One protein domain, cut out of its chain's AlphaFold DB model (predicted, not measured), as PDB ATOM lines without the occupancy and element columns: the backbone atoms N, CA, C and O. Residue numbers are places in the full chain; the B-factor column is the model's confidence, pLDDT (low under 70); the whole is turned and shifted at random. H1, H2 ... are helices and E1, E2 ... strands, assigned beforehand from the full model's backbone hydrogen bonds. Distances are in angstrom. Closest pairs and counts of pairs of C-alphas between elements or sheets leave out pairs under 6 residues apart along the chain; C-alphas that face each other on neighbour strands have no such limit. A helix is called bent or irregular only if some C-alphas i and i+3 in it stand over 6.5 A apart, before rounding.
ATOM      1  N   SER A 225      13.131   6.023  -0.193       85.00
ATOM      2  CA  SER A 225      14.107   5.624   0.822       85.00
ATOM      3  C   SER A 225      14.219   6.666   1.932       85.00
ATOM      4  O   SER A 225      14.166   6.311   3.114       85.00
ATOM      5  N   SER A 226      14.330   7.948   1.570       83.94
ATOM      6  CA  SER A 226      14.386   9.048   2.538       83.94
ATOM      7  C   SER A 226      13.085   9.157   3.336       83.94
ATOM      8  O   SER A 226      13.122   9.219   4.567       83.94
ATOM      9  N   VAL A 227      11.933   9.058   2.666       85.00
ATOM     10  CA  VAL A 227      10.603   9.107   3.296       85.00
ATOM     11  C   VAL A 227      10.422   7.978   4.311       85.00
ATOM     12  O   VAL A 227      10.079   8.231   5.470       85.00
ATOM     13  N   ILE A 228      10.714   6.729   3.927       87.44
ATOM     14  CA  ILE A 228      10.613   5.574   4.832       87.44
ATOM     15  C   ILE A 228      11.582   5.726   6.010       87.44
ATOM     16  O   ILE A 228      11.200   5.479   7.158       87.44
ATOM     17  N   SER A 229      12.820   6.154   5.754       89.44
ATOM     18  CA  SER A 229      13.829   6.375   6.795       89.44
ATOM     19  C   SER A 229      13.381   7.439   7.805       89.44
ATOM     20  O   SER A 229      13.413   7.209   9.019       89.44
ATOM     21  N   ALA A 230      12.866   8.575   7.321       87.44
ATOM     22  CA  ALA A 230      12.340   9.653   8.150       87.44
ATOM     23  C   ALA A 230      11.143   9.191   8.996       87.44
ATOM     24  O   ALA A 230      11.114   9.426  10.211       87.44
ATOM     25  N   ALA A 231      10.200   8.459   8.394       86.88
ATOM     26  CA  ALA A 231       9.036   7.900   9.080       86.88
ATOM     27  C   ALA A 231       9.412   6.864  10.156       86.88
ATOM     28  O   ALA A 231       8.739   6.745  11.182       86.88
ATOM     29  N   GLN A 232      10.510   6.128   9.960       89.44
ATOM     30  CA  GLN A 232      11.020   5.141  10.915       89.44
ATOM     31  C   GLN A 232      11.978   5.726  11.964       89.44
ATOM     32  O   GLN A 232      12.403   4.998  12.868       89.44
ATOM     33  N   SER A 233      12.296   7.018  11.885       93.44
ATOM     34  CA  SER A 233      13.222   7.681  12.801       93.44
ATOM     35  C   SER A 233      12.737   7.661  14.257       93.44
ATOM     36  O   SER A 233      11.541   7.649  14.563       93.44
ATOM     37  N   GLN A 234      13.683   7.709  15.201       94.38
ATOM     38  CA  GLN A 234      13.348   7.740  16.627       94.38
ATOM     39  C   GLN A 234      12.564   9.004  17.015       94.38
ATOM     40  O   GLN A 234      11.722   8.951  17.911       94.38
ATOM     41  N   ALA A 235      12.829  10.132  16.348       92.12
ATOM     42  CA  ALA A 235      12.098  11.378  16.558       92.12
ATOM     43  C   ALA A 235      10.624  11.232  16.148       92.12
ATOM     44  O   ALA A 235       9.740  11.525  16.955       92.12
ATOM     45  N   ALA A 236      10.362  10.683  14.954       89.00
ATOM     46  CA  ALA A 236       9.007  10.414  14.478       89.00
ATOM     47  C   ALA A 236       8.261   9.452  15.415       89.00
ATOM     48  O   ALA A 236       7.151   9.752  15.851       89.00
ATOM     49  N   ARG A 237       8.898   8.345  15.828       90.00
ATOM     50  CA  ARG A 237       8.298   7.380  16.770       90.00
ATOM     51  C   ARG A 237       7.896   8.022  18.098       90.00
ATOM     52  O   ARG A 237       6.764   7.829  18.538       90.00
ATOM     53  N   LYS A 238       8.779   8.826  18.704       93.00
ATOM     54  CA  LYS A 238       8.481   9.557  19.949       93.00
ATOM     55  C   LYS A 238       7.282  10.495  19.782       93.00
ATOM     56  O   LYS A 238       6.412  10.531  20.652       93.00
ATOM     57  N   GLN A 239       7.212  11.218  18.665       89.19
ATOM     58  CA  GLN A 239       6.093  12.115  18.377       89.19
ATOM     59  C   GLN A 239       4.783  11.339  18.179       89.19
ATOM     60  O   GLN A 239       3.765  11.692  18.774       89.19
ATOM     61  N   CYS A 240       4.806  10.234  17.428       87.88
ATOM     62  CA  CYS A 240       3.645   9.362  17.252       87.88
ATOM     63  C   CYS A 240       3.144   8.783  18.583       87.88
ATOM     64  O   CYS A 240       1.939   8.746  18.821       87.88
ATOM     65  N   GLU A 241       4.042   8.344  19.468       91.06
ATOM     66  CA  GLU A 241       3.679   7.866  20.807       91.06
ATOM     67  C   GLU A 241       3.066   8.971  21.674       91.06
ATOM     68  O   GLU A 241       2.104   8.721  22.402       91.06
ATOM     69  N   SER A 242       3.596  10.194  21.582       92.25
ATOM     70  CA  SER A 242       3.041  11.365  22.263       92.25
ATOM     71  C   SER A 242       1.608  11.649  21.804       92.25
ATOM     72  O   SER A 242       0.701  11.713  22.634       92.25
ATOM     73  N   LEU A 243       1.376  11.702  20.487       89.50
ATOM     74  CA  LEU A 243       0.052  11.936  19.899       89.50
ATOM     75  C   LEU A 243      -0.946  10.827  20.256       89.50
ATOM     76  O   LEU A 243      -2.072  11.119  20.655       89.50
ATOM     77  N   ARG A 244      -0.526   9.555  20.197       89.44
ATOM     78  CA  ARG A 244      -1.358   8.411  20.617       89.44
ATOM     79  C   ARG A 244      -1.775   8.502  22.085       89.44
ATOM     80  O   ARG A 244      -2.878   8.087  22.425       89.44
ATOM     81  N   ARG A 245      -0.902   9.023  22.953       93.50
ATOM     82  CA  ARG A 245      -1.201   9.221  24.378       93.50
ATOM     83  C   ARG A 245      -2.131  10.415  24.599       93.50
ATOM     84  O   ARG A 245      -3.057  10.298  25.393       93.50
ATOM     85  N   ALA A 246      -1.893  11.529  23.906       92.19
ATOM     86  CA  ALA A 246      -2.676  12.758  24.038       92.19
ATOM     87  C   ALA A 246      -4.120  12.598  23.534       92.19
ATOM     88  O   ALA A 246      -5.052  13.099  24.158       92.19
ATOM     89  N   PHE A 247      -4.312  11.857  22.442       91.12
ATOM     90  CA  PHE A 247      -5.608  11.677  21.783       91.12
ATOM     91  C   PHE A 247      -6.122  10.240  21.890       91.12
ATOM     92  O   PHE A 247      -6.692   9.692  20.945       91.12
ATOM     93  N   LYS A 248      -5.907   9.614  23.053       91.94
ATOM     94  CA  LYS A 248      -6.391   8.260  23.332       91.94
ATOM     95  C   LYS A 248      -7.899   8.161  23.053       91.94
ATOM     96  O   LYS A 248      -8.656   9.066  23.392       91.94
ATOM     97  N   ASP A 249      -8.311   7.063  22.422       90.19
ATOM     98  CA  ASP A 249      -9.705   6.750  22.070       90.19
ATOM     99  C   ASP A 249     -10.367   7.737  21.081       90.19
ATOM    100  O   ASP A 249     -11.566   7.645  20.814       90.19
ATOM    101  N   ARG A 250      -9.584   8.643  20.474       91.94
ATOM    102  CA  ARG A 250     -10.026   9.570  19.423       91.94
ATOM    103  C   ARG A 250      -9.303   9.295  18.105       91.94
ATOM    104  O   ARG A 250      -8.161   8.839  18.076       91.94
ATOM    105  N   LYS A 251      -9.971   9.574  16.986       90.12
ATOM    106  CA  LYS A 251      -9.347   9.607  15.655       90.12
ATOM    107  C   LYS A 251      -8.733  10.989  15.420       90.12
ATOM    108  O   LYS A 251      -9.273  11.986  15.890       90.12
ATOM    109  N   ILE A 252      -7.630  11.045  14.680       90.06
ATOM    110  CA  ILE A 252      -6.972  12.301  14.301       90.06
ATOM    111  C   ILE A 252      -7.110  12.459  12.788       90.06
ATOM    112  O   ILE A 252      -6.715  11.563  12.040       90.06
ATOM    113  N   VAL A 253      -7.680  13.579  12.355       90.69
ATOM    114  CA  VAL A 253      -7.685  14.025  10.961       90.69
ATOM    115  C   VAL A 253      -6.591  15.072  10.834       90.69
ATOM    116  O   VAL A 253      -6.671  16.119  11.469       90.69
ATOM    117  N   VAL A 254      -5.562  14.771  10.043       88.44
ATOM    118  CA  VAL A 254      -4.439  15.681   9.809       88.44
ATOM    119  C   VAL A 254      -4.621  16.333   8.446       88.44
ATOM    120  O   VAL A 254      -4.747  15.631   7.445       88.44
ATOM    121  N   SER A 255      -4.633  17.663   8.408       87.25
ATOM    122  CA  SER A 255      -4.634  18.435   7.167       87.25
ATOM    123  C   SER A 255      -3.235  18.981   6.909       87.25
ATOM    124  O   SER A 255      -2.708  19.768   7.698       87.25
ATOM    125  N   TYR A 256      -2.636  18.544   5.806       82.62
ATOM    126  CA  TYR A 256      -1.300  18.937   5.378       82.62
ATOM    127  C   TYR A 256      -1.387  20.089   4.377       82.62
ATOM    128  O   TYR A 256      -2.019  19.944   3.334       82.62
ATOM    129  N   ASN A 257      -0.764  21.227   4.685       74.25
ATOM    130  CA  ASN A 257      -0.858  22.434   3.866       74.25
ATOM    131  C   ASN A 257       0.465  23.198   3.795       74.25
ATOM    132  O   ASN A 257       1.324  23.086   4.671       74.25
ATOM    133  N   THR A 258       0.585  24.039   2.773       67.44
ATOM    134  CA  THR A 258       1.647  25.047   2.647       67.44
ATOM    135  C   THR A 258       1.056  26.448   2.818       67.44
ATOM    136  O   THR A 258      -0.162  26.606   2.924       67.44
ATOM    137  N   LEU A 259       1.899  27.484   2.860       63.28
ATOM    138  CA  LEU A 259       1.419  28.874   2.914       63.28
ATOM    139  C   LEU A 259       0.524  29.228   1.715       63.28
ATOM    140  O   LEU A 259      -0.452  29.961   1.878       63.28
ATOM    141  N   ASP A 260       0.809  28.643   0.552       61.88
ATOM    142  CA  ASP A 260       0.097  28.900  -0.700       61.88
ATOM    143  C   ASP A 260      -1.279  28.204  -0.753       61.88
ATOM    144  O   ASP A 260      -2.172  28.638  -1.477       61.88
ATOM    145  N   THR A 261      -1.515  27.180   0.080       66.94
ATOM    146  CA  THR A 261      -2.801  26.456   0.160       66.94
ATOM    147  C   THR A 261      -3.697  26.940   1.304       66.94
ATOM    148  O   THR A 261      -4.644  26.260   1.700       66.94
ATOM    149  N   ARG A 262      -3.456  28.143   1.846       69.00
ATOM    150  CA  ARG A 262      -4.219  28.691   2.984       69.00
ATOM    151  C   ARG A 262      -5.731  28.769   2.733       69.00
ATOM    152  O   ARG A 262      -6.508  28.552   3.661       69.00
ATOM    153  N   ALA A 263      -6.148  29.084   1.506       75.06
ATOM    154  CA  ALA A 263      -7.565  29.109   1.147       75.06
ATOM    155  C   ALA A 263      -8.189  27.705   1.214       75.06
ATOM    156  O   ALA A 263      -9.258  27.533   1.788       75.06
ATOM    157  N   GLU A 264      -7.481  26.686   0.722       78.44
ATOM    158  CA  GLU A 264      -7.933  25.290   0.794       78.44
ATOM    159  C   GLU A 264      -7.989  24.790   2.235       78.44
ATOM    160  O   GLU A 264      -8.932  24.099   2.605       78.44
ATOM    161  N   MET A 265      -7.035  25.187   3.081       83.31
ATOM    162  CA  MET A 265      -7.098  24.885   4.511       83.31
ATOM    163  C   MET A 265      -8.387  25.419   5.145       83.31
ATOM    164  O   MET A 265      -8.988  24.730   5.970       83.31
ATOM    165  N   ALA A 266      -8.807  26.636   4.784       86.19
ATOM    166  CA  ALA A 266     -10.047  27.209   5.294       86.19
ATOM    167  C   ALA A 266     -11.258  26.372   4.859       86.19
ATOM    168  O   ALA A 266     -12.090  26.032   5.701       86.19
ATOM    169  N   ASP A 267     -11.310  25.959   3.589       89.75
ATOM    170  CA  ASP A 267     -12.351  25.063   3.074       89.75
ATOM    171  C   ASP A 267     -12.370  23.722   3.819       89.75
ATOM    172  O   ASP A 267     -13.433  23.238   4.213       89.75
ATOM    173  N   VAL A 268     -11.196  23.134   4.079       91.38
ATOM    174  CA  VAL A 268     -11.073  21.865   4.809       91.38
ATOM    175  C   VAL A 268     -11.542  22.002   6.259       91.38
ATOM    176  O   VAL A 268     -12.265  21.137   6.754       91.38
ATOM    177  N   ALA A 269     -11.186  23.098   6.931       91.81
ATOM    178  CA  ALA A 269     -11.635  23.380   8.291       91.81
ATOM    179  C   ALA A 269     -13.162  23.568   8.360       91.81
ATOM    180  O   ALA A 269     -13.814  23.003   9.239       91.81
ATOM    181  N   MET A 270     -13.745  24.293   7.400       94.12
ATOM    182  CA  MET A 270     -15.202  24.427   7.276       94.12
ATOM    183  C   MET A 270     -15.871  23.080   6.984       94.12
ATOM    184  O   MET A 270     -16.914  22.774   7.555       94.12
ATOM    185  N   GLY A 271     -15.265  22.238   6.142       95.38
ATOM    186  CA  GLY A 271     -15.767  20.894   5.855       95.38
ATOM    187  C   GLY A 271     -15.732  19.975   7.078       95.38
ATOM    188  O   GLY A 271     -16.655  19.189   7.292       95.38
ATOM    189  N   PHE A 272     -14.713  20.109   7.929       95.56
ATOM    190  CA  PHE A 272     -14.651  19.403   9.207       95.56
ATOM    191  C   PHE A 272     -15.779  19.835  10.160       95.56
ATOM    192  O   PHE A 272     -16.466  18.981  10.722       95.56
ATOM    193  N   ASP A 273     -16.029  21.140  10.298       95.44
ATOM    194  CA  ASP A 273     -17.143  21.658  11.107       95.44
ATOM    195  C   ASP A 273     -18.513  21.217  10.556       95.44
ATOM    196  O   ASP A 273     -19.394  20.740  11.284       95.44
ATOM    197  N   ARG A 274     -18.661  21.261   9.227       96.62
ATOM    198  CA  ARG A 274     -19.846  20.776   8.519       96.62
ATOM    199  C   ARG A 274     -20.100  19.293   8.779       96.62
ATOM    200  O   ARG A 274     -21.243  18.918   9.050       96.62
ATOM    201  N   MET A 275     -19.053  18.466   8.768       97.06
ATOM    202  CA  MET A 275     -19.136  17.050   9.125       97.06
ATOM    203  C   MET A 275     -19.627  16.872  10.565       97.06
ATOM    204  O   MET A 275     -20.562  16.112  10.791       97.06
ATOM    205  N   LEU A 276     -19.059  17.583  11.545       96.44
ATOM    206  CA  LEU A 276     -19.490  17.473  12.948       96.44
ATOM    207  C   LEU A 276     -20.949  17.901  13.160       96.44
ATOM    208  O   LEU A 276     -21.637  17.357  14.032       96.44
ATOM    209  N   THR A 277     -21.425  18.858  12.363       96.06
ATOM    210  CA  THR A 277     -22.819  19.310  12.370       96.06
ATOM    211  C   THR A 277     -23.761  18.252  11.792       96.06
ATOM    212  O   THR A 277     -24.777  17.937  12.409       96.06
ATOM    213  N   GLN A 278     -23.425  17.679  10.632       96.00
ATOM    214  CA  GLN A 278     -24.258  16.683   9.943       96.00
ATOM    215  C   GLN A 278     -24.173  15.280  10.556       96.00
ATOM    216  O   GLN A 278     -25.107  14.492  10.426       96.00
ATOM    217  N   MET A 279     -23.055  14.950  11.205       95.38
ATOM    218  CA  MET A 279     -22.728  13.609  11.695       95.38
ATOM    219  C   MET A 279     -22.310  13.671  13.172       95.38
ATOM    220  O   MET A 279     -21.129  13.508  13.507       95.38
ATOM    221  N   PRO A 280     -23.272  13.887  14.095       94.31
ATOM    222  CA  PRO A 280     -22.983  14.102  15.510       94.31
ATOM    223  C   PRO A 280     -22.270  12.932  16.194       94.31
ATOM    224  O   PRO A 280     -21.679  13.131  17.251       94.31
ATOM    225  N   GLN A 281     -22.276  11.729  15.604       94.94
ATOM    226  CA  GLN A 281     -21.546  10.569  16.123       94.94
ATOM    227  C   GLN A 281     -20.031  10.791  16.229       94.94
ATOM    228  O   GLN A 281     -19.368  10.060  16.965       94.94
ATOM    229  N   TRP A 282     -19.483  11.768  15.500       95.38
ATOM    230  CA  TRP A 282     -18.064  12.116  15.535       95.38
ATOM    231  C   TRP A 282     -17.708  13.178  16.577       95.38
ATOM    232  O   TRP A 282     -16.520  13.358  16.864       95.38
ATOM    233  N   LYS A 283     -18.705  13.835  17.192       92.56
ATOM    234  CA  LYS A 283     -18.474  14.786  18.288       92.56
ATOM    235  C   LYS A 283     -17.721  14.091  19.420       92.56
ATOM    236  O   LYS A 283     -18.023  12.954  19.774       92.56
ATOM    237  N   ASP A 284     -16.678  14.753  19.916       90.88
ATOM    238  CA  ASP A 284     -15.754  14.267  20.952       90.88
ATOM    239  C   ASP A 284     -14.957  12.989  20.621       90.88
ATOM    240  O   ASP A 284     -14.138  12.546  21.433       90.88
ATOM    241  N   ARG A 285     -15.132  12.412  19.423       94.25
ATOM    242  CA  ARG A 285     -14.427  11.205  18.953       94.25
ATOM    243  C   ARG A 285     -13.354  11.492  17.909       94.25
ATOM    244  O   ARG A 285     -12.547  10.608  17.622       94.25
ATOM    245  N   VAL A 286     -13.334  12.694  17.341       94.62
ATOM    246  CA  VAL A 286     -12.373  13.106  16.309       94.62
ATOM    247  C   VAL A 286     -11.716  14.422  16.697       94.62
ATOM    248  O   VAL A 286     -12.360  15.301  17.266       94.62
ATOM    249  N   VAL A 287     -10.432  14.551  16.382       92.69
ATOM    250  CA  VAL A 287      -9.654  15.785  16.504       92.69
ATOM    251  C   VAL A 287      -9.120  16.170  15.130       92.69
ATOM    252  O   VAL A 287      -8.691  15.300  14.372       92.69
ATOM    253  N   PHE A 288      -9.155  17.463  14.823       91.75
ATOM    254  CA  PHE A 288      -8.593  18.039  13.606       91.75
ATOM    255  C   PHE A 288      -7.265  18.727  13.925       91.75
ATOM    256  O   PHE A 288      -7.213  19.580  14.809       91.75
ATOM    257  N   ASP A 289      -6.208  18.338  13.217       86.44
ATOM    258  CA  ASP A 289      -4.867  18.908  13.328       86.44
ATOM    259  C   ASP A 289      -4.464  19.510  11.977       86.44
ATOM    260  O   ASP A 289      -4.271  18.791  10.993       86.44
ATOM    261  N   ALA A 290      -4.402  20.839  11.906       80.69
ATOM    262  CA  ALA A 290      -4.053  21.569  10.694       80.69
ATOM    263  C   ALA A 290      -2.594  22.014  10.767       80.69
ATOM    264  O   ALA A 290      -2.242  22.902  11.545       80.69
ATOM    265  N   VAL A 291      -1.750  21.416   9.928       77.94
ATOM    266  CA  VAL A 291      -0.314  21.688   9.918       77.94
ATOM    267  C   VAL A 291       0.043  22.495   8.673       77.94
ATOM    268  O   VAL A 291      -0.241  22.078   7.549       77.94
ATOM    269  N   ILE A 292       0.665  23.659   8.885       67.94
ATOM    270  CA  ILE A 292       1.224  24.499   7.819       67.94
ATOM    271  C   ILE A 292       2.733  24.314   7.810       67.94
ATOM    272  O   ILE A 292       3.407  24.639   8.790       67.94
ATOM    273  N   PHE A 293       3.264  23.853   6.685       66.81
ATOM    274  CA  PHE A 293       4.699  23.792   6.466       66.81
ATOM    275  C   PHE A 293       5.160  25.008   5.651       66.81
ATOM    276  O   PHE A 293       4.582  25.287   4.597       66.81
ATOM    277  N   PRO A 294       6.194  25.743   6.105       49.62
ATOM    278  CA  PRO A 294       6.706  26.908   5.384       49.62
ATOM    279  C   PRO A 294       7.386  26.528   4.058       49.62
ATOM    280  O   PRO A 294       7.376  27.317   3.123       49.62
ATOM    281  N   SER A 295       7.955  25.325   3.965       49.28
ATOM    282  CA  SER A 295       8.440  24.706   2.727       49.28
ATOM    283  C   SER A 295       8.567  23.197   2.941       49.28
ATOM    284  O   SER A 295       8.853  22.760   4.059       49.28
ATOM    285  N   THR A 296       8.331  22.393   1.902       48.38
ATOM    286  CA  THR A 296       8.584  20.943   1.932       48.38
ATOM    287  C   THR A 296       9.100  20.428   0.590       48.38
ATOM    288  O   THR A 296       8.673  20.927  -0.455       48.38
ATOM    289  N   PRO A 297      10.014  19.438   0.591       44.66
ATOM    290  CA  PRO A 297      10.375  18.703  -0.617       44.66
ATOM    291  C   PRO A 297       9.123  18.055  -1.227       44.66
ATOM    292  O   PRO A 297       8.412  17.342  -0.536       44.66
ATOM    293  N   GLY A 298       8.824  18.356  -2.493       49.22
ATOM    294  CA  GLY A 298       7.739  17.747  -3.283       49.22
ATOM    295  C   GLY A 298       6.368  18.421  -3.126       49.22
ATOM    296  O   GLY A 298       5.476  18.245  -3.960       49.22
ATOM    297  N   GLY A 299       6.225  19.277  -2.109       61.56
ATOM    298  CA  GLY A 299       5.034  20.089  -1.892       61.56
ATOM    299  C   GLY A 299       3.767  19.267  -1.604       61.56
ATOM    300  O   GLY A 299       3.823  18.070  -1.328       61.56
ATOM    301  N   PRO A 300       2.576  19.890  -1.660       61.19
ATOM    302  CA  PRO A 300       1.306  19.189  -1.444       61.19
ATOM    303  C   PRO A 300       1.009  18.123  -2.517       61.19
ATOM    304  O   PRO A 300       0.093  17.321  -2.349       61.19
ATOM    305  N   MET A 301       1.779  18.094  -3.607       68.50
ATOM    306  CA  MET A 301       1.575  17.179  -4.723       68.50
ATOM    307  C   MET A 301       1.992  15.747  -4.394       68.50
ATOM    308  O   MET A 301       1.229  14.818  -4.649       68.50
ATOM    309  N   THR A 302       3.160  15.571  -3.773       75.94
ATOM    310  CA  THR A 302       3.710  14.249  -3.445       75.94
ATOM    311  C   THR A 302       3.319  13.748  -2.060       75.94
ATOM    312  O   THR A 302       3.438  12.554  -1.795       75.94
ATOM    313  N   ALA A 303       2.791  14.615  -1.191       81.06
ATOM    314  CA  ALA A 303       2.451  14.276   0.192       81.06
ATOM    315  C   ALA A 303       1.523  13.049   0.315       81.06
ATOM    316  O   ALA A 303       1.666  12.246   1.239       81.06
ATOM    317  N   ALA A 304       0.593  12.863  -0.630       85.06
ATOM    318  CA  ALA A 304      -0.270  11.682  -0.665       85.06
ATOM    319  C   ALA A 304       0.510  10.391  -0.978       85.06
ATOM    320  O   ALA A 304       0.261   9.367  -0.346       85.06
ATOM    321  N   LEU A 305       1.491  10.446  -1.886       85.00
ATOM    322  CA  LEU A 305       2.372   9.316  -2.198       85.00
ATOM    323  C   LEU A 305       3.266   8.971  -1.005       85.00
ATOM    324  O   LEU A 305       3.395   7.803  -0.642       85.00
ATOM    325  N   GLU A 306       3.838   9.988  -0.358       86.12
ATOM    326  CA  GLU A 306       4.659   9.822   0.845       86.12
ATOM    327  C   GLU A 306       3.856   9.162   1.968       86.12
ATOM    328  O   GLU A 306       4.323   8.214   2.608       86.12
ATOM    329  N   TYR A 307       2.612   9.614   2.162       87.00
ATOM    330  CA  TYR A 307       1.675   8.997   3.090       87.00
ATOM    331  C   TYR A 307       1.418   7.530   2.734       87.00
ATOM    332  O   TYR A 307       1.564   6.667   3.602       87.00
ATOM    333  N   SER A 308       1.076   7.222   1.480       86.94
ATOM    334  CA  SER A 308       0.759   5.854   1.049       86.94
ATOM    335  C   SER A 308       1.939   4.897   1.236       86.94
ATOM    336  O   SER A 308       1.757   3.802   1.774       86.94
ATOM    337  N   VAL A 309       3.165   5.324   0.917       87.50
ATOM    338  CA  VAL A 309       4.384   4.519   1.114       87.50
ATOM    339  C   VAL A 309       4.690   4.276   2.596       87.50
ATOM    340  O   VAL A 309       5.109   3.181   2.980       87.50
ATOM    341  N   CYS A 310       4.426   5.247   3.472       86.19
ATOM    342  CA  CYS A 310       4.634   5.077   4.912       86.19
ATOM    343  C   CYS A 310       3.651   4.090   5.568       86.19
ATOM    344  O   CYS A 310       3.859   3.679   6.715       86.19
ATOM    345  N   ARG A 311       2.561   3.713   4.888       76.19
ATOM    346  CA  ARG A 311       1.403   3.044   5.501       76.19
ATOM    347  C   ARG A 311       1.228   1.581   5.097       76.19
ATOM    348  O   ARG A 311       0.105   1.112   5.118       76.19
ATOM    349  N   SER A 312       2.311   0.829   4.884       61.03
ATOM    350  CA  SER A 312       2.317  -0.584   4.423       61.03
ATOM    351  C   SER A 312       1.400  -1.616   5.130       61.03
ATOM    352  O   SER A 312       1.383  -2.776   4.722       61.03
ATOM    353  N   ARG A 313       0.697  -1.276   6.223       58.69
ATOM    354  CA  ARG A 313      -0.122  -2.217   7.020       58.69
ATOM    355  C   ARG A 313      -1.496  -1.700   7.468       58.69
ATOM    356  O   ARG A 313      -2.250  -2.490   8.035       58.69
ATOM    357  N   ASP A 314      -1.827  -0.425   7.237       67.06
ATOM    358  CA  ASP A 314      -3.072   0.187   7.727       67.06
ATOM    359  C   ASP A 314      -3.913   0.732   6.563       67.06
ATOM    360  O   ASP A 314      -3.445   1.568   5.799       67.06
ATOM    361  N   ASN A 315      -5.200   0.378   6.505       66.88
ATOM    362  CA  ASN A 315      -6.130   0.787   5.437       66.88
ATOM    363  C   ASN A 315      -6.638   2.241   5.543       66.88
ATOM    364  O   ASN A 315      -7.747   2.551   5.101       66.88
ATOM    365  N   LYS A 316      -5.885   3.146   6.178       78.00
ATOM    366  CA  LYS A 316      -6.250   4.570   6.177       78.00
ATOM    367  C   LYS A 316      -5.714   5.207   4.910       78.00
ATOM    368  O   LYS A 316      -4.582   4.945   4.525       78.00
ATOM    369  N   ARG A 317      -6.550   6.027   4.288       81.88
ATOM    370  CA  ARG A 317      -6.339   6.527   2.936       81.88
ATOM    371  C   ARG A 317      -6.215   8.043   2.966       81.88
ATOM    372  O   ARG A 317      -6.907   8.670   3.779       81.88
ATOM    373  N   PRO A 318      -5.356   8.631   2.127       89.00
ATOM    374  CA  PRO A 318      -5.261  10.075   2.040       89.00
ATOM    375  C   PRO A 318      -6.547  10.649   1.432       89.00
ATOM    376  O   PRO A 318      -7.190  10.029   0.580       89.00
ATOM    377  N   ILE A 319      -6.915  11.837   1.910       91.31
ATOM    378  CA  ILE A 319      -7.980  12.662   1.344       91.31
ATOM    379  C   ILE A 319      -7.302  13.799   0.595       91.31
ATOM    380  O   ILE A 319      -6.455  14.487   1.164       91.31
ATOM    381  N   ILE A 320      -7.661  13.994  -0.665       89.38
ATOM    382  CA  ILE A 320      -6.926  14.868  -1.574       89.38
ATOM    383  C   ILE A 320      -7.888  15.659  -2.459       89.38
ATOM    384  O   ILE A 320      -8.970  15.185  -2.799       89.38
ATOM    385  N   SER A 321      -7.529  16.889  -2.818       87.94
ATOM    386  CA  SER A 321      -8.342  17.662  -3.758       87.94
ATOM    387  C   SER A 321      -8.325  17.004  -5.138       87.94
ATOM    388  O   SER A 321      -7.276  16.576  -5.615       87.94
ATOM    389  N   ASP A 322      -9.476  17.009  -5.806       85.88
ATOM    390  CA  ASP A 322      -9.644  16.651  -7.221       85.88
ATOM    391  C   ASP A 322      -8.799  17.487  -8.203       85.88
ATOM    392  O   ASP A 322      -8.646  17.116  -9.370       85.88
ATOM    393  N   MET A 323      -8.236  18.601  -7.730       78.69
ATOM    394  CA  MET A 323      -7.309  19.447  -8.476       78.69
ATOM    395  C   MET A 323      -5.859  18.958  -8.426       78.69
ATOM    396  O   MET A 323      -5.049  19.419  -9.226       78.69
ATOM    397  N   ASN A 324      -5.507  18.034  -7.527       81.81
ATOM    398  CA  ASN A 324      -4.156  17.484  -7.487       81.81
ATOM    399  C   ASN A 324      -3.969  16.469  -8.639       81.81
ATOM    400  O   ASN A 324      -4.729  15.496  -8.697       81.81
ATOM    401  N   PRO A 325      -2.967  16.631  -9.527       78.25
ATOM    402  CA  PRO A 325      -2.764  15.745 -10.676       78.25
ATOM    403  C   PRO A 325      -2.610  14.265 -10.325       78.25
ATOM    404  O   PRO A 325      -3.017  13.402 -11.103       78.25
ATOM    405  N   VAL A 326      -2.080  13.948  -9.138       81.75
ATOM    406  CA  VAL A 326      -1.891  12.554  -8.708       81.75
ATOM    407  C   VAL A 326      -3.220  11.795  -8.607       81.75
ATOM    408  O   VAL A 326      -3.251  10.582  -8.784       81.75
ATOM    409  N   THR A 327      -4.341  12.500  -8.408       85.50
ATOM    410  CA  THR A 327      -5.687  11.896  -8.385       85.50
ATOM    411  C   THR A 327      -6.118  11.319  -9.728       85.50
ATOM    412  O   THR A 327      -7.007  10.474  -9.770       85.50
ATOM    413  N   ARG A 328      -5.497  11.757 -10.830       83.44
ATOM    414  CA  ARG A 328      -5.736  11.207 -12.173       83.44
ATOM    415  C   ARG A 328      -4.890   9.977 -12.457       83.44
ATOM    416  O   ARG A 328      -5.277   9.151 -13.274       83.44
ATOM    417  N   GLN A 329      -3.763   9.856 -11.763       82.44
ATOM    418  CA  GLN A 329      -2.875   8.699 -11.846       82.44
ATOM    419  C   GLN A 329      -3.341   7.559 -10.935       82.44
ATOM    420  O   GLN A 329      -3.177   6.392 -11.278       82.44
ATOM    421  N   ILE A 330      -3.933   7.905  -9.789       85.44
ATOM    422  CA  ILE A 330      -4.442   6.963  -8.792       85.44
ATOM    423  C   ILE A 330      -5.908   7.313  -8.491       85.44
ATOM    424  O   ILE A 330      -6.181   8.073  -7.550       85.44
ATOM    425  N   PRO A 331      -6.868   6.799  -9.285       82.38
ATOM    426  CA  PRO A 331      -8.294   7.052  -9.072       82.38
ATOM    427  C   PRO A 331      -8.805   6.474  -7.749       82.38
ATOM    428  O   PRO A 331      -9.901   6.810  -7.300       82.38
ATOM    429  N   GLU A 332      -8.020   5.611  -7.110       85.25
ATOM    430  CA  GLU A 332      -8.341   5.019  -5.831       85.25
ATOM    431  C   GLU A 332      -8.448   6.094  -4.739       85.25
ATOM    432  O   GLU A 332      -9.325   5.963  -3.880       85.25
ATOM    433  N   PHE A 333      -7.628   7.151  -4.753       88.62
ATOM    434  CA  PHE A 333      -7.593   8.141  -3.672       88.62
ATOM    435  C   PHE A 333      -8.967   8.722  -3.310       88.62
ATOM    436  O   PHE A 333      -9.830   8.947  -4.157       88.62
ATOM    437  N   ILE A 334      -9.169   9.021  -2.020       91.50
ATOM    438  CA  ILE A 334     -10.394   9.691  -1.580       91.50
ATOM    439  C   ILE A 334     -10.302  11.148  -2.014       91.50
ATOM    440  O   ILE A 334      -9.511  11.915  -1.467       91.50
ATOM    441  N   THR A 335     -11.129  11.539  -2.973       93.12
ATOM    442  CA  THR A 335     -11.130  12.904  -3.484       93.12
ATOM    443  C   THR A 335     -12.232  13.753  -2.863       93.12
ATOM    444  O   THR A 335     -13.284  13.259  -2.448       93.12
ATOM    445  N   TYR A 336     -11.997  15.059  -2.800       93.12
ATOM    446  CA  TYR A 336     -13.047  16.049  -2.589       93.12
ATOM    447  C   TYR A 336     -12.986  17.112  -3.676       93.12
ATOM    448  O   TYR A 336     -11.906  17.452  -4.167       93.12
ATOM    449  N   ARG A 337     -14.153  17.667  -4.010       89.75
ATOM    450  CA  ARG A 337     -14.236  18.828  -4.884       89.75
ATOM    451  C   ARG A 337     -13.825  20.076  -4.121       89.75
ATOM    452  O   ARG A 337     -14.396  20.397  -3.078       89.75
ATOM    453  N   ARG A 338     -12.844  20.793  -4.655       82.81
ATOM    454  CA  ARG A 338     -12.409  22.079  -4.107       82.81
ATOM    455  C   ARG A 338     -13.574  23.082  -3.997       82.81
ATOM    456  O   ARG A 338     -14.383  23.189  -4.914       82.81
ATOM    457  N   GLY A 339     -13.648  23.825  -2.889       85.38
ATOM    458  CA  GLY A 339     -14.701  24.818  -2.627       85.38
ATOM    459  C   GLY A 339     -16.082  24.229  -2.293       85.38
ATOM    460  O   GLY A 339     -16.992  24.976  -1.942       85.38
ATOM    461  N   ASP A 340     -16.255  22.905  -2.364       92.69
ATOM    462  CA  ASP A 340     -17.485  22.213  -1.973       92.69
ATOM    463  C   ASP A 340     -17.344  21.666  -0.545       92.69
ATOM    464  O   ASP A 340     -16.814  20.577  -0.300       92.69
ATOM    465  N   ILE A 341     -17.844  22.444   0.414       95.75
ATOM    466  CA  ILE A 341     -17.757  22.143   1.850       95.75
ATOM    467  C   ILE A 341     -18.475  20.835   2.203       95.75
ATOM    468  O   ILE A 341     -18.001  20.071   3.047       95.75
ATOM    469  N   ASP A 342     -19.587  20.529   1.530       95.94
ATOM    470  CA  ASP A 342     -20.310  19.277   1.742       95.94
ATOM    471  C   ASP A 342     -19.540  18.083   1.147       95.94
ATOM    472  O   ASP A 342     -19.533  16.999   1.736       95.94
ATOM    473  N   SER A 343     -18.850  18.258   0.012       96.00
ATOM    474  CA  SER A 343     -17.948  17.235  -0.537       96.00
ATOM    475  C   SER A 343     -16.810  16.915   0.422       96.00
ATOM    476  O   SER A 343     -16.508  15.740   0.628       96.00
ATOM    477  N   ILE A 344     -16.195  17.937   1.017       95.69
ATOM    478  CA  ILE A 344     -15.123  17.763   2.000       95.69
ATOM    479  C   ILE A 344     -15.653  17.004   3.221       95.69
ATOM    480  O   ILE A 344     -15.061  16.005   3.632       95.69
ATOM    481  N   ALA A 345     -16.798  17.424   3.767       96.38
ATOM    482  CA  ALA A 345     -17.418  16.771   4.919       96.38
ATOM    483  C   ALA A 345     -17.688  15.277   4.662       96.38
ATOM    484  O   ALA A 345     -17.363  14.422   5.494       96.38
ATOM    485  N   ARG A 346     -18.230  14.941   3.480       95.94
ATOM    486  CA  ARG A 346     -18.461  13.550   3.062       95.94
ATOM    487  C   ARG A 346     -17.160  12.761   2.932       95.94
ATOM    488  O   ARG A 346     -17.126  11.621   3.391       95.94
ATOM    489  N   ALA A 347     -16.112  13.344   2.352       95.25
ATOM    490  CA  ALA A 347     -14.815  12.690   2.181       95.25
ATOM    491  C   ALA A 347     -14.154  12.358   3.530       95.25
ATOM    492  O   ALA A 347     -13.706  11.228   3.735       95.25
ATOM    493  N   ILE A 348     -14.168  13.302   4.482       94.81
ATOM    494  CA  ILE A 348     -13.648  13.079   5.841       94.81
ATOM    495  C   ILE A 348     -14.433  11.964   6.534       94.81
ATOM    496  O   ILE A 348     -13.837  11.017   7.049       94.81
ATOM    497  N   ASN A 349     -15.766  12.021   6.506       94.50
ATOM    498  CA  ASN A 349     -16.590  10.977   7.109       94.50
ATOM    499  C   ASN A 349     -16.350   9.610   6.471       94.50
ATOM    500  O   ASN A 349     -16.208   8.626   7.195       94.50
ATOM    501  N   TYR A 350     -16.273   9.551   5.139       92.12
ATOM    502  CA  TYR A 350     -15.979   8.322   4.414       92.12
ATOM    503  C   TYR A 350     -14.664   7.706   4.905       92.12
ATOM    504  O   TYR A 350     -14.658   6.557   5.338       92.12
ATOM    505  N   ALA A 351     -13.584   8.489   4.976       90.62
ATOM    506  CA  ALA A 351     -12.295   8.021   5.484       90.62
ATOM    507  C   ALA A 351     -12.349   7.535   6.947       90.62
ATOM    508  O   ALA A 351     -11.665   6.575   7.316       90.62
ATOM    509  N   LEU A 352     -13.164   8.176   7.790       90.06
ATOM    510  CA  LEU A 352     -13.318   7.809   9.198       90.06
ATOM    511  C   LEU A 352     -14.096   6.500   9.399       90.06
ATOM    512  O   LEU A 352     -13.752   5.739  10.310       90.06
ATOM    513  N   VAL A 353     -15.113   6.226   8.571       89.25
ATOM    514  CA  VAL A 353     -15.910   4.984   8.643       89.25
ATOM    515  C   VAL A 353     -15.246   3.796   7.948       89.25
ATOM    516  O   VAL A 353     -15.681   2.664   8.162       89.25
ATOM    517  N   LEU A 354     -14.205   4.022   7.136       84.50
ATOM    518  CA  LEU A 354     -13.519   2.942   6.432       84.50
ATOM    519  C   LEU A 354     -12.995   1.878   7.418       84.50
ATOM    520  O   LEU A 354     -12.252   2.219   8.354       84.50
ATOM    521  N   PRO A 355     -13.356   0.595   7.207       76.56
ATOM    522  CA  PRO A 355     -12.933  -0.491   8.075       76.56
ATOM    523  C   PRO A 355     -11.428  -0.725   7.952       76.56
ATOM    524  O   PRO A 355     -10.840  -0.612   6.878       76.56
ATOM    525  N   ASP A 356     -10.806  -1.129   9.058       69.06
ATOM    526  CA  ASP A 356      -9.359  -1.334   9.101       69.06
ATOM    527  C   ASP A 356      -8.903  -2.585   8.306       69.06
ATOM    528  O   ASP A 356      -7.708  -2.710   8.051       69.06
ATOM    529  N   ARG A 357      -9.806  -3.489   7.853       67.12
ATOM    530  CA  ARG A 357      -9.481  -4.684   7.028       67.12
ATOM    531  C   ARG A 357     -10.560  -5.115   6.012       67.12
ATOM    532  O   ARG A 357     -11.752  -4.994   6.278       67.12
ATOM    533  N   SER A 358     -10.078  -5.750   4.928       56.41
ATOM    534  CA  SER A 358     -10.706  -6.802   4.092       56.41
ATOM    535  C   SER A 358     -11.517  -6.475   2.817       56.41
ATOM    536  O   SER A 358     -11.774  -7.422   2.075       56.41
ATOM    537  N   PRO A 359     -11.852  -5.218   2.462       60.16
ATOM    538  CA  PRO A 359     -12.123  -4.928   1.041       60.16
ATOM    539  C   PRO A 359     -11.240  -3.834   0.423       60.16
ATOM    540  O   PRO A 359     -11.185  -3.731  -0.795       60.16
ATOM    541  N   MET A 360     -10.525  -3.039   1.227       69.94
ATOM    542  CA  MET A 360      -9.729  -1.888   0.749       69.94
ATOM    543  C   MET A 360      -8.236  -2.181   0.567       69.94
ATOM    544  O   MET A 360      -7.492  -1.320   0.111       69.94
ATOM    545  N   GLU A 361      -7.794  -3.389   0.915       74.31
ATOM    546  CA  GLU A 361      -6.383  -3.789   0.837       74.31
ATOM    547  C   GLU A 361      -5.851  -3.728  -0.600       74.31
ATOM    548  O   GLU A 361      -4.719  -3.311  -0.814       74.31
ATOM    549  N   LYS A 362      -6.699  -4.050  -1.586       80.12
ATOM    550  CA  LYS A 362      -6.361  -3.924  -3.005       80.12
ATOM    551  C   LYS A 362      -6.008  -2.478  -3.376       80.12
ATOM    552  O   LYS A 362      -4.938  -2.244  -3.918       80.12
ATOM    553  N   PHE A 363      -6.871  -1.526  -3.023       79.50
ATOM    554  CA  PHE A 363      -6.655  -0.109  -3.327       79.50
ATOM    555  C   PHE A 363      -5.438   0.455  -2.592       79.50
ATOM    556  O   PHE A 363      -4.655   1.201  -3.165       79.50
ATOM    557  N   HIS A 364      -5.237   0.056  -1.334       80.12
ATOM    558  CA  HIS A 364      -4.029   0.421  -0.598       80.12
ATOM    559  C   HIS A 364      -2.760  -0.107  -1.284       80.12
ATOM    560  O   HIS A 364      -1.770   0.612  -1.387       80.12
ATOM    561  N   LEU A 365      -2.790  -1.354  -1.760       82.94
ATOM    562  CA  LEU A 365      -1.663  -1.954  -2.460       82.94
ATOM    563  C   LEU A 365      -1.391  -1.257  -3.799       82.94
ATOM    564  O   LEU A 365      -0.229  -1.079  -4.145       82.94
ATOM    565  N   GLU A 366      -2.426  -0.836  -4.527       85.56
ATOM    566  CA  GLU A 366      -2.297  -0.038  -5.755       85.56
ATOM    567  C   GLU A 366      -1.657   1.330  -5.468       85.56
ATOM    568  O   GLU A 366      -0.649   1.668  -6.088       85.56
ATOM    569  N   GLU A 367      -2.147   2.060  -4.458       85.69
ATOM    570  CA  GLU A 367      -1.561   3.329  -3.999       85.69
ATOM    571  C   GLU A 367      -0.086   3.165  -3.582       85.69
ATOM    572  O   GLU A 367       0.782   3.950  -3.971       85.69
ATOM    573  N   TYR A 368       0.209   2.128  -2.790       87.31
ATOM    574  CA  TYR A 368       1.557   1.821  -2.316       87.31
ATOM    575  C   TYR A 368       2.489   1.450  -3.471       87.31
ATOM    576  O   TYR A 368       3.578   2.014  -3.579       87.31
ATOM    577  N   ASN A 369       2.059   0.535  -4.348       87.88
ATOM    578  CA  ASN A 369       2.833   0.090  -5.506       87.88
ATOM    579  C   ASN A 369       3.137   1.260  -6.435       87.88
ATOM    580  O   ASN A 369       4.280   1.412  -6.858       87.88
ATOM    581  N   PHE A 370       2.156   2.124  -6.696       87.69
ATOM    582  CA  PHE A 370       2.387   3.329  -7.477       87.69
ATOM    583  C   PHE A 370       3.434   4.230  -6.812       87.69
ATOM    584  O   PHE A 370       4.367   4.669  -7.483       87.69
ATOM    585  N   GLY A 371       3.327   4.478  -5.502       84.94
ATOM    586  CA  GLY A 371       4.273   5.318  -4.766       84.94
ATOM    587  C   GLY A 371       5.709   4.782  -4.774       84.94
ATOM    588  O   GLY A 371       6.644   5.552  -4.975       84.94
ATOM    589  N   ILE A 372       5.907   3.466  -4.615       87.88
ATOM    590  CA  ILE A 372       7.254   2.865  -4.667       87.88
ATOM    591  C   ILE A 372       7.812   2.761  -6.090       87.88
ATOM    592  O   ILE A 372       9.025   2.706  -6.269       87.88
ATOM    593  N   MET A 373       6.939   2.702  -7.098       85.44
ATOM    594  CA  MET A 373       7.330   2.607  -8.502       85.44
ATOM    595  C   MET A 373       7.623   3.970  -9.123       85.44
ATOM    596  O   MET A 373       8.426   4.026 -10.051       85.44
ATOM    597  N   ASN A 374       6.993   5.045  -8.649       82.31
ATOM    598  CA  ASN A 374       7.210   6.411  -9.121       82.31
ATOM    599  C   ASN A 374       8.193   7.122  -8.192       82.31
ATOM    600  O   ASN A 374       7.815   7.879  -7.299       82.31
ATOM    601  N   THR A 375       9.480   6.845  -8.397       81.38
ATOM    602  CA  THR A 375      10.571   7.487  -7.659       81.38
ATOM    603  C   THR A 375      11.098   8.709  -8.405       81.38
ATOM    604  O   THR A 375      10.990   8.792  -9.630       81.38
TER     605      THR A 375
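Overview. This is residues 225 to 375 of the 492 residues of a protein of Trichoderma asperellum CBS 433.97 (UniProt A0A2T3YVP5). A long ribbon of two parallel strands, E1 and E2, and a tiny parallel pair, E3 and E4, make a split wall, with H3 and H6 packed on one side and H4 on the other. H7 crosses H4 farther out, and H1 with H2 forms an arm on the H4 side that leads into E1, its residues 233 to 239 standing free. The 151 printed residues hold seven named helices and four named strands, in the order H1 H2 E1 H3 E2 H4 E3 H5 E4 H6 H7. The class is mixed, helices and strands; the whole is compact, with a radius of gyration of the C-alphas of 15.2 A, and rounded, spanning 41 by 38 by 36 A.

Arrangement. E1, residues 251 to 258, and E2, residues 286 to 293, are parallel at 20 degrees, with N 255 and O 289 2.8 A apart, within hydrogen-bond range. H3, residues 259 to 278, lies between them in the chain: a strand-helix-strand unit, two parallel neighbour strands joined through a helix, with a right-handed crossover. E3, residues 319 to 321, H5, residues 326 to 329, and E4, residues 334 to 336, form another right-handed unit; E3 and E4 are parallel at 40 degrees, with N 320 and O 334 2.9 A apart. E1 and E3 are near each other. H6, residues 341 to 353, touches residues 267 to 275 of H3 at 70.3 degrees, only just about perpendicular; their closest C-alphas, Gly 271 and Ala 345, are 4.5 A apart. H4, residues 299 to 310, touches H7, residues 361 to 373, at a steep tilt of 62 degrees, opposite ways, closest at C-alphas Leu 305 and Gly 371, 5.1 A. H4 also touches H1, residues 225 to 232, closest at C-alphas Ile 228 and Cys 310, 6.0 A. H2, residues 234 to 246, is close to but not clearly touching H1. Every O i to N i+4 pair is within hydrogen-bond range in H1, H2, H6 and H7, against 14 of 16 in H3 and 5 of 8 in H4; H5 is too short for such a pair.

Along the chain. H1 begins at C-alpha 225 (14.107, 5.624, 0.822), and H7 ends at C-alpha 373 (7.330, 2.607, -8.502). H3 is 29.3 A long, E1 23.0 A and E2 22.4 A. H3 is irregular, C-alphas 260 and 263 being 7.9 A apart, and has a kink of 27 degrees near residue 266; H4 is irregular, C-alphas 301 and 304 being 7.1 A apart.

Size, cuts and confidence. The farthest C-alphas, Pro 280 and Thr 375, are 41.3 A apart. The printed part has no cut and no long link. The model's pLDDT is under 70 at residues 258 to 262, 292 to 301, 312 to 315 and 356 to 360.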